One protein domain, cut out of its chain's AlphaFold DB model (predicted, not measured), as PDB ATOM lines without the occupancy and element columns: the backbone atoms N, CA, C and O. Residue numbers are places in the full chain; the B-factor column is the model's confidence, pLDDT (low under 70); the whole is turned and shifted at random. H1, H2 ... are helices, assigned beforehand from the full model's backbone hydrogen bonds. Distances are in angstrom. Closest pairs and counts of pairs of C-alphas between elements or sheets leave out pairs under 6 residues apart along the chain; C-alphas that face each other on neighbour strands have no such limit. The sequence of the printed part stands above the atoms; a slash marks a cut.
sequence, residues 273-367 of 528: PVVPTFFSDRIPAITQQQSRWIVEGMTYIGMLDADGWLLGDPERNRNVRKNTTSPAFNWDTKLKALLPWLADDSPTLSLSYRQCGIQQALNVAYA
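AT A GLANCE: This is residues 273 to 367 of the 528 residues of an uncharacterized protein of Chlorella variabilis (UniProt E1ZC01). With little regular structure, this is a compact, rounded body made mostly of loops, in which H1 and the short H2 touch at a steep tilt and H3 lies apart from both. The printed part has 95 residues with three named helices, H1, H2, H3 in order, and no named strand: all helix, in 29 residues. The radius of gyration of the C-alphas is 12.0 A, the spans 32 by 31 by 24 A.

IN THESE COORDINATES: Find C-alpha 288 at (30.913, 60.251, 106.626); from there H1 runs 18.2 A to residue 300. H2 is residues 331 to 336, 8.6 A. H3 runs 14.3 A from residue 357 to C-alpha 366 at (39.942, 42.377, 112.827).

HOW THE PARTS SIT: H1, with residues 294 to 298 alone, touches H2; look at their closest C-alphas, Gly 297 and Leu 335, 6.1 A apart. They run opposite ways at a steep tilt of 53 degrees. H3 is apart from both. In H1, H2 and H3 every O i to N i+4 pair is within hydrogen-bond range.

THE WHOLE: The C-alphas farthest apart, Pro 284 and Thr 325, are 33.1 A apart. The printed part has no cut. Both links are long, 30 and 20 residues. Residues 316 to 321 have pLDDT under 70.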
ATOM      1  N   PRO A 273      41.160  50.074 114.956       93.44
ATOM      2  CA  PRO A 273      39.857  50.497 115.445       93.44
ATOM      3  C   PRO A 273      38.941  50.927 114.291       93.44
ATOM      4  O   PRO A 273      39.358  51.573 113.323       93.44
ATOM      5  N   VAL A 274      37.665  50.587 114.418       95.06
ATOM      6  CA  VAL A 274      36.567  50.960 113.523       95.06
ATOM      7  C   VAL A 274      36.036  52.330 113.966       95.06
ATOM      8  O   VAL A 274      34.973  52.462 114.565       95.06
ATOM      9  N   VAL A 275      36.845  53.362 113.713       94.50
ATOM     10  CA  VAL A 275      36.578  54.770 114.069       94.50
ATOM     11  C   VAL A 275      35.411  55.378 113.265       94.50
ATOM     12  O   VAL A 275      35.058  54.840 112.217       94.50
ATOM     13  N   PRO A 276      34.823  56.528 113.663       96.06
ATOM     14  CA  PRO A 276      33.613  57.072 113.027       96.06
ATOM     15  C   PRO A 276      33.670  57.285 111.501       96.06
ATOM     16  O   PRO A 276      32.641  57.180 110.835       96.06
ATOM     17  N   THR A 277      34.845  57.547 110.921       94.06
ATOM     18  CA  THR A 277      35.050  57.703 109.466       94.06
ATOM     19  C   THR A 277      35.457  56.407 108.750       94.06
ATOM     20  O   THR A 277      35.502  56.370 107.524       94.06
ATOM     21  N   PHE A 278      35.692  55.312 109.483       93.69
ATOM     22  CA  PHE A 278      36.335  54.090 108.990       93.69
ATOM     23  C   PHE A 278      35.743  53.532 107.687       93.69
ATOM     24  O   PHE A 278      36.494  53.075 106.821       93.69
ATOM     25  N   PHE A 279      34.415  53.565 107.535       94.88
ATOM     26  CA  PHE A 279      33.745  53.066 106.335       94.88
ATOM     27  C   PHE A 279      33.749  54.088 105.199       94.88
ATOM     28  O   PHE A 279      33.968  53.689 104.058       94.88
ATOM     29  N   SER A 280      33.575  55.382 105.486       93.06
ATOM     30  CA  SER A 280      33.666  56.435 104.462       93.06
ATOM     31  C   SER A 280      35.079  56.589 103.905       93.06
ATOM     32  O   SER A 280      35.233  56.842 102.719       93.06
ATOM     33  N   ASP A 281      36.105  56.335 104.719       91.06
ATOM     34  CA  ASP A 281      37.517  56.376 104.316       91.06
ATOM     35  C   ASP A 281      37.899  55.212 103.383       91.06
ATOM     36  O   ASP A 281      38.995  55.191 102.825       91.06
ATOM     37  N   ARG A 282      37.015  54.216 103.215       91.12
ATOM     38  CA  ARG A 282      37.276  52.970 102.471       91.12
ATOM     39  C   ARG A 282      36.309  52.721 101.327       91.12
ATOM     40  O   ARG A 282      36.713  52.227 100.280       91.12
ATOM     41  N   ILE A 283      35.033  53.020 101.535       92.00
ATOM     42  CA  ILE A 283      33.926  52.654 100.656       92.00
ATOM     43  C   ILE A 283      33.307  53.959 100.139       92.00
ATOM     44  O   ILE A 283      32.508  54.561 100.853       92.00
ATOM     45  N   PRO A 284      33.601  54.392  98.895       89.94
ATOM     46  CA  PRO A 284      33.091  55.659  98.355       89.94
ATOM     47  C   PRO A 284      31.557  55.767  98.281       89.94
ATOM     48  O   PRO A 284      31.028  56.855  98.090       89.94
ATOM     49  N   ALA A 285      30.841  54.646  98.432       88.62
ATOM     50  CA  ALA A 285      29.381  54.590  98.540       88.62
ATOM     51  C   ALA A 285      28.830  55.086  99.893       88.62
ATOM     52  O   ALA A 285      27.619  55.241 100.033       88.62
ATOM     53  N   ILE A 286      29.688  55.245 100.905       91.19
ATOM     54  CA  ILE A 286      29.312  55.545 102.288       91.19
ATOM     55  C   ILE A 286      29.785  56.958 102.626       91.19
ATOM     56  O   ILE A 286      30.979  57.233 102.716       91.19
ATOM     57  N   THR A 287      28.837  57.861 102.860       90.88
ATOM     58  CA  THR A 287      29.132  59.207 103.376       90.88
ATOM     59  C   THR A 287      29.694  59.143 104.799       90.88
ATOM     60  O   THR A 287      29.418  58.202 105.545       90.88
ATOM     61  N   GLN A 288      30.419  60.178 105.240       92.00
ATOM     62  CA  GLN A 288      30.913  60.251 106.626       92.00
ATOM     63  C   GLN A 288      29.787  60.109 107.663       92.00
ATOM     64  O   GLN A 288      29.978  59.481 108.702       92.00
ATOM     65  N   GLN A 289      28.594  60.646 107.381       93.56
ATOM     66  CA  GLN A 289      27.457  60.541 108.294       93.56
ATOM     67  C   GLN A 289      26.886  59.116 108.356       93.56
ATOM     68  O   GLN A 289      26.597  58.624 109.445       93.56
ATOM     69  N   GLN A 290      26.809  58.414 107.223       94.25
ATOM     70  CA  GLN A 290      26.470  56.987 107.201       94.25
ATOM     71  C   GLN A 290      27.537  56.137 107.903       94.25
ATOM     72  O   GLN A 290      27.180  55.219 108.634       94.25
ATOM     73  N   SER A 291      28.827  56.457 107.744       96.00
ATOM     74  CA  SER A 291      29.917  55.787 108.466       96.00
ATOM     75  C   SER A 291      29.748  55.933 109.982       96.00
ATOM     76  O   SER A 291      29.754  54.924 110.685       96.00
ATOM     77  N   ARG A 292      29.475  57.149 110.482       96.81
ATOM     78  CA  ARG A 292      29.163  57.402 111.904       96.81
ATOM     79  C   ARG A 292      27.997  56.544 112.389       96.81
ATOM     80  O   ARG A 292      28.131  55.853 113.392       96.81
ATOM     81  N   TRP A 293      26.887  56.522 111.648       96.81
ATOM     82  CA  TRP A 293      25.716  55.709 111.990       96.81
ATOM     83  C   TRP A 293      26.009  54.203 112.013       96.81
ATOM     84  O   TRP A 293      25.505  53.500 112.888       96.81
ATOM     85  N   ILE A 294      26.827  53.699 111.081       97.19
ATOM     86  CA  ILE A 294      27.273  52.298 111.073       97.19
ATOM     87  C   ILE A 294      28.098  52.001 112.329       97.19
ATOM     88  O   ILE A 294      27.825  51.007 112.996       97.19
ATOM     89  N   VAL A 295      29.059  52.861 112.671       97.88
ATOM     90  CA  VAL A 295      29.939  52.702 113.843       97.88
ATOM     91  C   VAL A 295      29.137  52.736 115.144       97.88
ATOM     92  O   VAL A 295      29.198  51.783 115.917       97.88
ATOM     93  N   GLU A 296      28.293  53.753 115.343       97.50
ATOM     94  CA  GLU A 296      27.385  53.852 116.498       97.50
ATOM     95  C   GLU A 296      26.453  52.635 116.599       97.50
ATOM     96  O   GLU A 296      26.240  52.087 117.684       97.50
ATOM     97  N   GLY A 297      25.923  52.173 115.461       97.38
ATOM     98  CA  GLY A 297      25.112  50.963 115.379       97.38
ATOM     99  C   GLY A 297      25.888  49.703 115.767       97.38
ATOM    100  O   GLY A 297      25.340  48.851 116.464       97.38
ATOM    101  N   MET A 298      27.156  49.588 115.364       97.50
ATOM    102  CA  MET A 298      28.039  48.472 115.709       97.50
ATOM    103  C   MET A 298      28.420  48.461 117.197       97.50
ATOM    104  O   MET A 298      28.345  47.401 117.823       97.50
ATOM    105  N   THR A 299      28.734  49.612 117.797       97.50
ATOM    106  CA  THR A 299      28.936  49.730 119.253       97.50
ATOM    107  C   THR A 299      27.661  49.345 120.012       97.50
ATOM    108  O   THR A 299      27.702  48.493 120.896       97.50
ATOM    109  N   TYR A 300      26.492  49.867 119.616       97.06
ATOM    110  CA  TYR A 300      25.214  49.578 120.285       97.06
ATOM    111  C   TYR A 300      24.813  48.089 120.250       97.06
ATOM    112  O   TYR A 300      24.180  47.595 121.183       97.06
ATOM    113  N   ILE A 301      25.160  47.344 119.192       95.94
ATOM    114  CA  ILE A 301      24.896  45.890 119.119       95.94
ATOM    115  C   ILE A 301      25.964  45.037 119.829       95.94
ATOM    116  O   ILE A 301      25.870  43.806 119.782       95.94
ATOM    117  N   GLY A 302      26.956  45.677 120.461       95.81
ATOM    118  CA  GLY A 302      28.071  45.039 121.159       95.81
ATOM    119  C   GLY A 302      29.152  44.472 120.237       95.81
ATOM    120  O   GLY A 302      29.869  43.572 120.651       95.81
ATOM    121  N   MET A 303      29.252  44.932 118.985       95.81
ATOM    122  CA  MET A 303      30.286  44.479 118.041       95.81
ATOM    123  C   MET A 303      31.635  45.173 118.284       95.81
ATOM    124  O   MET A 303      32.685  44.578 118.034       95.81
ATOM    125  N   LEU A 304      31.588  46.419 118.761       97.50
ATOM    126  CA  LEU A 304      32.742  47.261 119.071       97.50
ATOM    127  C   LEU A 304      32.773  47.605 120.563       97.50
ATOM    128  O   LEU A 304      31.712  47.742 121.174       97.50
ATOM    129  N   ASP A 305      33.969  47.791 121.114       96.75
ATOM    130  CA  ASP A 305      34.163  48.446 122.412       96.75
ATOM    131  C   ASP A 305      34.130  49.988 122.304       96.75
ATOM    132  O   ASP A 305      33.761  50.554 121.269       96.75
ATOM    133  N   ALA A 306      34.474  50.675 123.400       95.44
ATOM    134  CA  ALA A 306      34.482  52.137 123.482       95.44
ATOM    135  C   ALA A 306      35.588  52.802 122.635       95.44
ATOM    136  O   ALA A 306      35.394  53.926 122.174       95.44
ATOM    137  N   ASP A 307      36.703  52.105 122.399       95.44
ATOM    138  CA  ASP A 307      37.829  52.576 121.579       95.44
ATOM    139  C   ASP A 307      37.666  52.192 120.091       95.44
ATOM    140  O   ASP A 307      38.453  52.599 119.230       95.44
ATOM    141  N   GLY A 308      36.618  51.429 119.766       95.88
ATOM    142  CA  GLY A 308      36.271  50.999 118.417       95.88
ATOM    143  C   GLY A 308      36.915  49.677 117.993       95.88
ATOM    144  O   GLY A 308      36.906  49.370 116.799       95.88
ATOM    145  N   TRP A 309      37.478  48.879 118.901       96.25
ATOM    146  CA  TRP A 309      38.010  47.559 118.552       96.25
ATOM    147  C   TRP A 309      36.902  46.521 118.416       96.25
ATOM    148  O   TRP A 309      35.912  46.523 119.146       96.25
ATOM    149  N   LEU A 310      37.085  45.598 117.472       95.50
ATOM    150  CA  LEU A 310      36.154  44.501 117.228       95.50
ATOM    151  C   LEU A 310      36.266  43.435 118.321       95.50
ATOM    152  O   LEU A 310      37.280  42.750 118.434       95.50
ATOM    153  N   LEU A 311      35.176  43.235 119.065       94.81
ATOM    154  CA  LEU A 311      35.092  42.281 120.179       94.81
ATOM    155  C   LEU A 311      34.950  40.811 119.735       94.81
ATOM    156  O   LEU A 311      34.888  39.898 120.560       94.81
ATOM    157  N   GLY A 312      34.879  40.551 118.431       91.69
ATOM    158  CA  GLY A 312      34.846  39.202 117.885       91.69
ATOM    159  C   GLY A 312      35.001  39.179 116.371       91.69
ATOM    160  O   GLY A 312      34.755  40.174 115.692       91.69
ATOM    161  N   ASP A 313      35.385  38.012 115.859       91.06
ATOM    162  CA  ASP A 313      35.609  37.781 114.435       91.06
ATOM    163  C   ASP A 313      34.350  38.089 113.603       91.06
ATOM    164  O   ASP A 313      33.340  37.389 113.749       91.06
ATOM    165  N   PRO A 314      34.383  39.103 112.720       90.81
ATOM    166  CA  PRO A 314      33.241  39.451 111.891       90.81
ATOM    167  C   PRO A 314      32.941  38.396 110.820       90.81
ATOM    168  O   PRO A 314      31.857  38.467 110.230       90.81
ATOM    169  N   GLU A 315      33.853  37.457 110.516       82.62
ATOM    170  CA  GLU A 315      33.712  36.521 109.397       82.62
ATOM    171  C   GLU A 315      32.424  35.689 109.516       82.62
ATOM    172  O   GLU A 315      32.202  34.914 110.450       82.62
ATOM    173  N   ARG A 316      31.564  35.784 108.499       69.75
ATOM    174  CA  ARG A 316      30.228  35.163 108.465       69.75
ATOM    175  C   ARG A 316      30.249  33.638 108.239       69.75
ATOM    176  O   ARG A 316      29.305  33.080 107.664       69.75
ATOM    177  N   ASN A 317      31.317  32.958 108.665       63.69
ATOM    178  CA  ASN A 317      31.523  31.524 108.496       63.69
ATOM    179  C   ASN A 317      30.518  30.691 109.325       63.69
ATOM    180  O   ASN A 317      29.822  31.175 110.223       63.69
ATOM    181  N   ARG A 318      30.409  29.391 109.013       53.97
ATOM    182  CA  ARG A 318      29.430  28.490 109.663       53.97
ATOM    183  C   ARG A 318      29.673  28.274 111.163       53.97
ATOM    184  O   ARG A 318      28.773  27.759 111.819       53.97
ATOM    185  N   ASN A 319      30.855  28.606 111.677       55.22
ATOM    186  CA  ASN A 319      31.230  28.384 113.069       55.22
ATOM    187  C   ASN A 319      30.880  29.614 113.919       55.22
ATOM    188  O   ASN A 319      30.236  29.452 114.952       55.22
ATOM    189  N   VAL A 320      31.154  30.835 113.437       59.41
ATOM    190  CA  VAL A 320      30.682  32.084 114.073       59.41
ATOM    191  C   VAL A 320      29.150  32.101 114.153       59.41
ATOM    192  O   VAL A 320      28.588  32.357 115.212       59.41
ATOM    193  N   ARG A 321      28.452  31.660 113.093       61.12
ATOM    194  CA  ARG A 321      26.982  31.473 113.096       61.12
ATOM    195  C   ARG A 321      26.443  30.406 114.067       61.12
ATOM    196  O   ARG A 321      25.228  30.277 114.192       61.12
ATOM    197  N   LYS A 322      27.301  29.608 114.704       73.69
ATOM    198  CA  LYS A 322      26.922  28.654 115.764       73.69
ATOM    199  C   LYS A 322      27.344  29.127 117.153       73.69
ATOM    200  O   LYS A 322      26.786  28.653 118.137       73.69
ATOM    201  N   ASN A 323      28.306  30.044 117.233       80.06
ATOM    202  CA  ASN A 323      28.779  30.601 118.486       80.06
ATOM    203  C   ASN A 323      27.855  31.739 118.946       80.06
ATOM    204  O   ASN A 323      28.140  32.914 118.726       80.06
ATOM    205  N   THR A 324      26.730  31.383 119.569       84.56
ATOM    206  CA  THR A 324      25.708  32.333 120.044       84.56
ATOM    207  C   THR A 324      26.195  33.290 121.133       84.56
ATOM    208  O   THR A 324      25.537  34.300 121.370       84.56
ATOM    209  N   THR A 325      27.328  33.000 121.783       86.44
ATOM    210  CA  THR A 325      27.959  33.873 122.786       86.44
ATOM    211  C   THR A 325      28.991  34.829 122.185       86.44
ATOM    212  O   THR A 325      29.472  35.713 122.887       86.44
ATOM    213  N   SER A 326      29.327  34.696 120.896       88.94
ATOM    214  CA  SER A 326      30.213  35.647 120.225       88.94
ATOM    215  C   SER A 326      29.541  37.022 120.103       88.94
ATOM    216  O   SER A 326      28.398  37.089 119.641       88.94
ATOM    217  N   PRO A 327      30.251  38.126 120.392       89.38
ATOM    218  CA  PRO A 327      29.791  39.480 120.072       89.38
ATOM    219  C   PRO A 327      29.365  39.632 118.598       89.38
ATOM    220  O   PRO A 327      28.318  40.213 118.295       89.38
ATOM    221  N   ALA A 328      30.088  38.961 117.694       89.88
ATOM    222  CA  ALA A 328      29.820  38.915 116.258       89.88
ATOM    223  C   ALA A 328      28.596  38.082 115.838       89.88
ATOM    224  O   ALA A 328      28.218  38.079 114.661       89.88
ATOM    225  N   PHE A 329      27.935  37.375 116.760       90.56
ATOM    226  CA  PHE A 329      26.784  36.540 116.431       90.56
ATOM    227  C   PHE A 329      25.645  37.370 115.817       90.56
ATOM    228  O   PHE A 329      25.041  38.218 116.483       90.56
ATOM    229  N   ASN A 330      25.345  37.105 114.540       90.81
ATOM    230  CA  ASN A 330      24.345  37.805 113.723       90.81
ATOM    231  C   ASN A 330      24.486  39.345 113.736       90.81
ATOM    232  O   ASN A 330      23.476  40.055 113.720       90.81
ATOM    233  N   TRP A 331      25.723  39.866 113.791       92.50
ATOM    234  CA  TRP A 331      25.997  41.314 113.804       92.50
ATOM    235  C   TRP A 331      25.321  42.042 112.632       92.50
ATOM    236  O   TRP A 331      24.710  43.090 112.814       92.50
ATOM    237  N   ASP A 332      25.345  41.425 111.453       91.94
ATOM    238  CA  ASP A 332      24.736  41.878 110.203       91.94
ATOM    239  C   ASP A 332      23.224  42.116 110.336       91.94
ATOM    240  O   ASP A 332      22.693  43.154 109.949       91.94
ATOM    241  N   THR A 333      22.531  41.154 110.940       91.94
ATOM    242  CA  THR A 333      21.079  41.145 111.113       91.94
ATOM    243  C   THR A 333      20.666  42.161 112.175       91.94
ATOM    244  O   THR A 333      19.676  42.873 112.003       91.94
ATOM    245  N   LYS A 334      21.452  42.266 113.257       94.00
ATOM    246  CA  LYS A 334      21.270  43.275 114.309       94.00
ATOM    247  C   LYS A 334      21.475  44.691 113.749       94.00
ATOM    248  O   LYS A 334      20.631  45.552 113.982       94.00
ATOM    249  N   LEU A 335      22.538  44.914 112.970       94.88
ATOM    250  CA  LEU A 335      22.851  46.207 112.355       94.88
ATOM    251  C   LEU A 335      21.777  46.624 111.344       94.88
ATOM    252  O   LEU A 335      21.274  47.742 111.421       94.88
ATOM    253  N   LYS A 336      21.343  45.715 110.460       93.44
ATOM    254  CA  LYS A 336      20.254  45.973 109.502       93.44
ATOM    255  C   LYS A 336      18.934  46.347 110.186       93.44
ATOM    256  O   LYS A 336      18.167  47.150 109.665       93.44
ATOM    257  N   ALA A 337      18.667  45.807 111.378       94.19
ATOM    258  CA  ALA A 337      17.493  46.174 112.173       94.19
ATOM    259  C   ALA A 337      17.579  47.585 112.804       94.19
ATOM    260  O   ALA A 337      16.562  48.099 113.280       94.19
ATOM    261  N   LEU A 338      18.760  48.212 112.821       94.81
ATOM    262  CA  LEU A 338      18.961  49.617 113.200       94.81
ATOM    263  C   LEU A 338      19.030  50.531 111.971       94.81
ATOM    264  O   LEU A 338      18.459  51.617 111.990       94.81
ATOM    265  N   LEU A 339      19.691  50.066 110.910       94.31
ATOM    266  CA  LEU A 339      19.974  50.790 109.672       94.31
ATOM    267  C   LEU A 339      19.327  50.056 108.481       94.31
ATOM    268  O   LEU A 339      20.018  49.367 107.729       94.31
ATOM    269  N   PRO A 340      17.996  50.162 108.294       90.19
ATOM    270  CA  PRO A 340      17.268  49.381 107.289       90.19
ATOM    271  C   PRO A 340      17.639  49.722 105.837       90.19
ATOM    272  O   PRO A 340      17.337  48.936 104.942       90.19
ATOM    273  N   TRP A 341      18.318  50.851 105.605       88.44
ATOM    274  CA  TRP A 341      18.878  51.246 104.309       88.44
ATOM    275  C   TRP A 341      20.093  50.400 103.876       88.44
ATOM    276  O   TRP A 341      20.458  50.421 102.703       88.44
ATOM    277  N   LEU A 342      20.680  49.595 104.775       90.19
ATOM    278  CA  LEU A 342      21.636  48.532 104.432       90.19
ATOM    279  C   LEU A 342      20.894  47.320 103.835       90.19
ATOM    280  O   LEU A 342      20.760  46.259 104.451       90.19
ATOM    281  N   ALA A 343      20.330  47.513 102.643       78.81
ATOM    282  CA  ALA A 343      19.495  46.537 101.954       78.81
ATOM    283  C   ALA A 343      20.340  45.446 101.264       78.81
ATOM    284  O   ALA A 343      21.378  45.737 100.676       78.81
ATOM    285  N   ASP A 344      19.914  44.176 101.326       78.94
ATOM    286  CA  ASP A 344      20.704  43.035 100.811       78.94
ATOM    287  C   ASP A 344      20.837  43.030  99.278       78.94
ATOM    288  O   ASP A 344      21.759  42.414  98.742       78.94
ATOM    289  N   ASP A 345      19.923  43.706  98.590       81.00
ATOM    290  CA  ASP A 345      19.840  43.899  97.143       81.00
ATOM    291  C   ASP A 345      20.571  45.157  96.646       81.00
ATOM    292  O   ASP A 345      20.735  45.320  95.437       81.00
ATOM    293  N   SER A 346      21.075  46.014  97.542       84.69
ATOM    294  CA  SER A 346      21.919  47.145  97.144       84.69
ATOM    295  C   SER A 346      23.203  46.640  96.467       84.69
ATOM    296  O   SER A 346      23.939  45.866  97.082       84.69
ATOM    297  N   PRO A 347      23.552  47.092  95.247       79.50
ATOM    298  CA  PRO A 347      24.757  46.624  94.557       79.50
ATOM    299  C   PRO A 347      26.058  47.003  95.285       79.50
ATOM    300  O   PRO A 347      27.097  46.398  95.029       79.50
ATOM    301  N   THR A 348      26.002  47.988  96.188       81.31
ATOM    302  CA  THR A 348      27.166  48.640  96.806       81.31
ATOM    303  C   THR A 348      27.129  48.643  98.338       81.31
ATOM    304  O   THR A 348      28.183  48.718  98.967       81.31
ATOM    305  N   LEU A 349      25.942  48.520  98.951       88.06
ATOM    306  CA  LEU A 349      25.733  48.525 100.410       88.06
ATOM    307  C   LEU A 349      25.140  47.205 100.949       88.06
ATOM    308  O   LEU A 349      24.701  47.151 102.098       88.06
ATOM    309  N   SER A 350      25.126  46.137 100.141       88.38
ATOM    310  CA  SER A 350      24.621  44.819 100.552       88.38
ATOM    311  C   SER A 350      25.326  44.281 101.797       88.38
ATOM    312  O   SER A 350      26.548  44.319 101.891       88.38
ATOM    313  N   LEU A 351      24.571  43.659 102.708       89.12
ATOM    314  CA  LEU A 351      25.121  42.852 103.806       89.12
ATOM    315  C   LEU A 351      25.244  41.355 103.447       89.12
ATOM    316  O   LEU A 351      25.651  40.528 104.271       89.12
ATOM    317  N   SER A 352      24.964  40.972 102.196       85.94
ATOM    318  CA  SER A 352      25.241  39.636 101.653       85.94
ATOM    319  C   SER A 352      26.742  39.339 101.693       85.94
ATOM    320  O   SER A 352      27.551  40.110 101.189       85.94
ATOM    321  N   TYR A 353      27.146  38.189 102.247       82.75
ATOM    322  CA  TYR A 353      28.565  37.852 102.481       82.75
ATOM    323  C   TYR A 353      29.475  38.050 101.251       82.75
ATOM    324  O   TYR A 353      30.610  38.505 101.376       82.75
ATOM    325  N   ARG A 354      28.959  37.729 100.057       84.56
ATOM    326  CA  ARG A 354      29.698  37.811  98.785       84.56
ATOM    327  C   ARG A 354      29.649  39.180  98.106       84.56
ATOM    328  O   ARG A 354      30.274  39.339  97.066       84.56
ATOM    329  N   GLN A 355      28.904  40.136  98.659       86.88
ATOM    330  CA  GLN A 355      28.682  41.479  98.100       86.88
ATOM    331  C   GLN A 355      28.910  42.595  99.140       86.88
ATOM    332  O   GLN A 355      28.743  43.767  98.830       86.88
ATOM    333  N   CYS A 356      29.317  42.246 100.362       90.50
ATOM    334  CA  CYS A 356      29.426  43.181 101.473       90.50
ATOM    335  C   CYS A 356      30.830  43.785 101.596       90.50
ATOM    336  O   CYS A 356      31.741  43.171 102.160       90.50
ATOM    337  N   GLY A 357      30.981  45.024 101.117       91.88
ATOM    338  CA  GLY A 357      32.183  45.835 101.336       91.88
ATOM    339  C   GLY A 357      32.429  46.134 102.821       91.88
ATOM    340  O   GLY A 357      33.572  46.080 103.269       91.88
ATOM    341  N   ILE A 358      31.362  46.337 103.609       94.25
ATOM    342  CA  ILE A 358      31.434  46.520 105.073       94.25
ATOM    343  C   ILE A 358      32.081  45.291 105.738       94.25
ATOM    344  O   ILE A 358      32.980  45.443 106.556       94.25
ATOM    345  N   GLN A 359      31.697  44.073 105.342       92.94
ATOM    346  CA  GLN A 359      32.280  42.819 105.841       92.94
ATOM    347  C   GLN A 359      33.769  42.713 105.502       92.94
ATOM    348  O   GLN A 359      34.533  42.269 106.352       92.94
ATOM    349  N   GLN A 360      34.190  43.091 104.286       92.25
ATOM    350  CA  GLN A 360      35.616  43.099 103.949       92.25
ATOM    351  C   GLN A 360      36.376  44.093 104.835       92.25
ATOM    352  O   GLN A 360      37.366  43.716 105.454       92.25
ATOM    353  N   ALA A 361      35.882  45.328 104.957       93.69
ATOM    354  CA  ALA A 361      36.512  46.342 105.798       93.69
ATOM    355  C   ALA A 361      36.593  45.895 107.276       93.69
ATOM    356  O   ALA A 361      37.611  46.100 107.930       93.69
ATOM    357  N   LEU A 362      35.571  45.202 107.791       94.56
ATOM    358  CA  LEU A 362      35.607  44.591 109.124       94.56
ATOM    359  C   LEU A 362      36.622  43.444 109.242       94.56
ATOM    360  O   LEU A 362      37.352  43.393 110.228       94.56
ATOM    361  N   ASN A 363      36.705  42.536 108.262       92.56
ATOM    362  CA  ASN A 363      37.705  41.457 108.260       92.56
ATOM    363  C   ASN A 363      39.136  42.027 108.297       92.56
ATOM    364  O   ASN A 363      40.000  41.506 109.003       92.56
ATOM    365  N   VAL A 364      39.355  43.130 107.569       91.50
ATOM    366  CA  VAL A 364      40.600  43.909 107.555       91.50
ATOM    367  C   VAL A 364      40.879  44.531 108.922       91.50
ATOM    368  O   VAL A 364      42.002  44.449 109.417       91.50
ATOM    369  N   ALA A 365      39.862  45.111 109.565       93.19
ATOM    370  CA  ALA A 365      40.004  45.700 110.892       93.19
ATOM    371  C   ALA A 365      40.286  44.674 111.995       93.19
ATOM    372  O   ALA A 365      41.080  44.954 112.891       93.19
ATOM    373  N   TYR A 366      39.695  43.483 111.901       93.81
ATOM    374  CA  TYR A 366      39.942  42.377 112.827       93.81
ATOM    375  C   TYR A 366      41.308  41.700 112.614       93.81
ATOM    376  O   TYR A 366      41.759  40.946 113.472       93.81
ATOM    377  N   ALA A 367      41.970  41.961 111.479       92.50
ATOM    378  CA  ALA A 367      43.263  41.389 111.114       92.50
ATOM    379  C   ALA A 367      43.322  39.860 111.245       92.50
ATOM    380  O   ALA A 367      44.210  39.322 111.908       92.50
TER     381      ALA A 367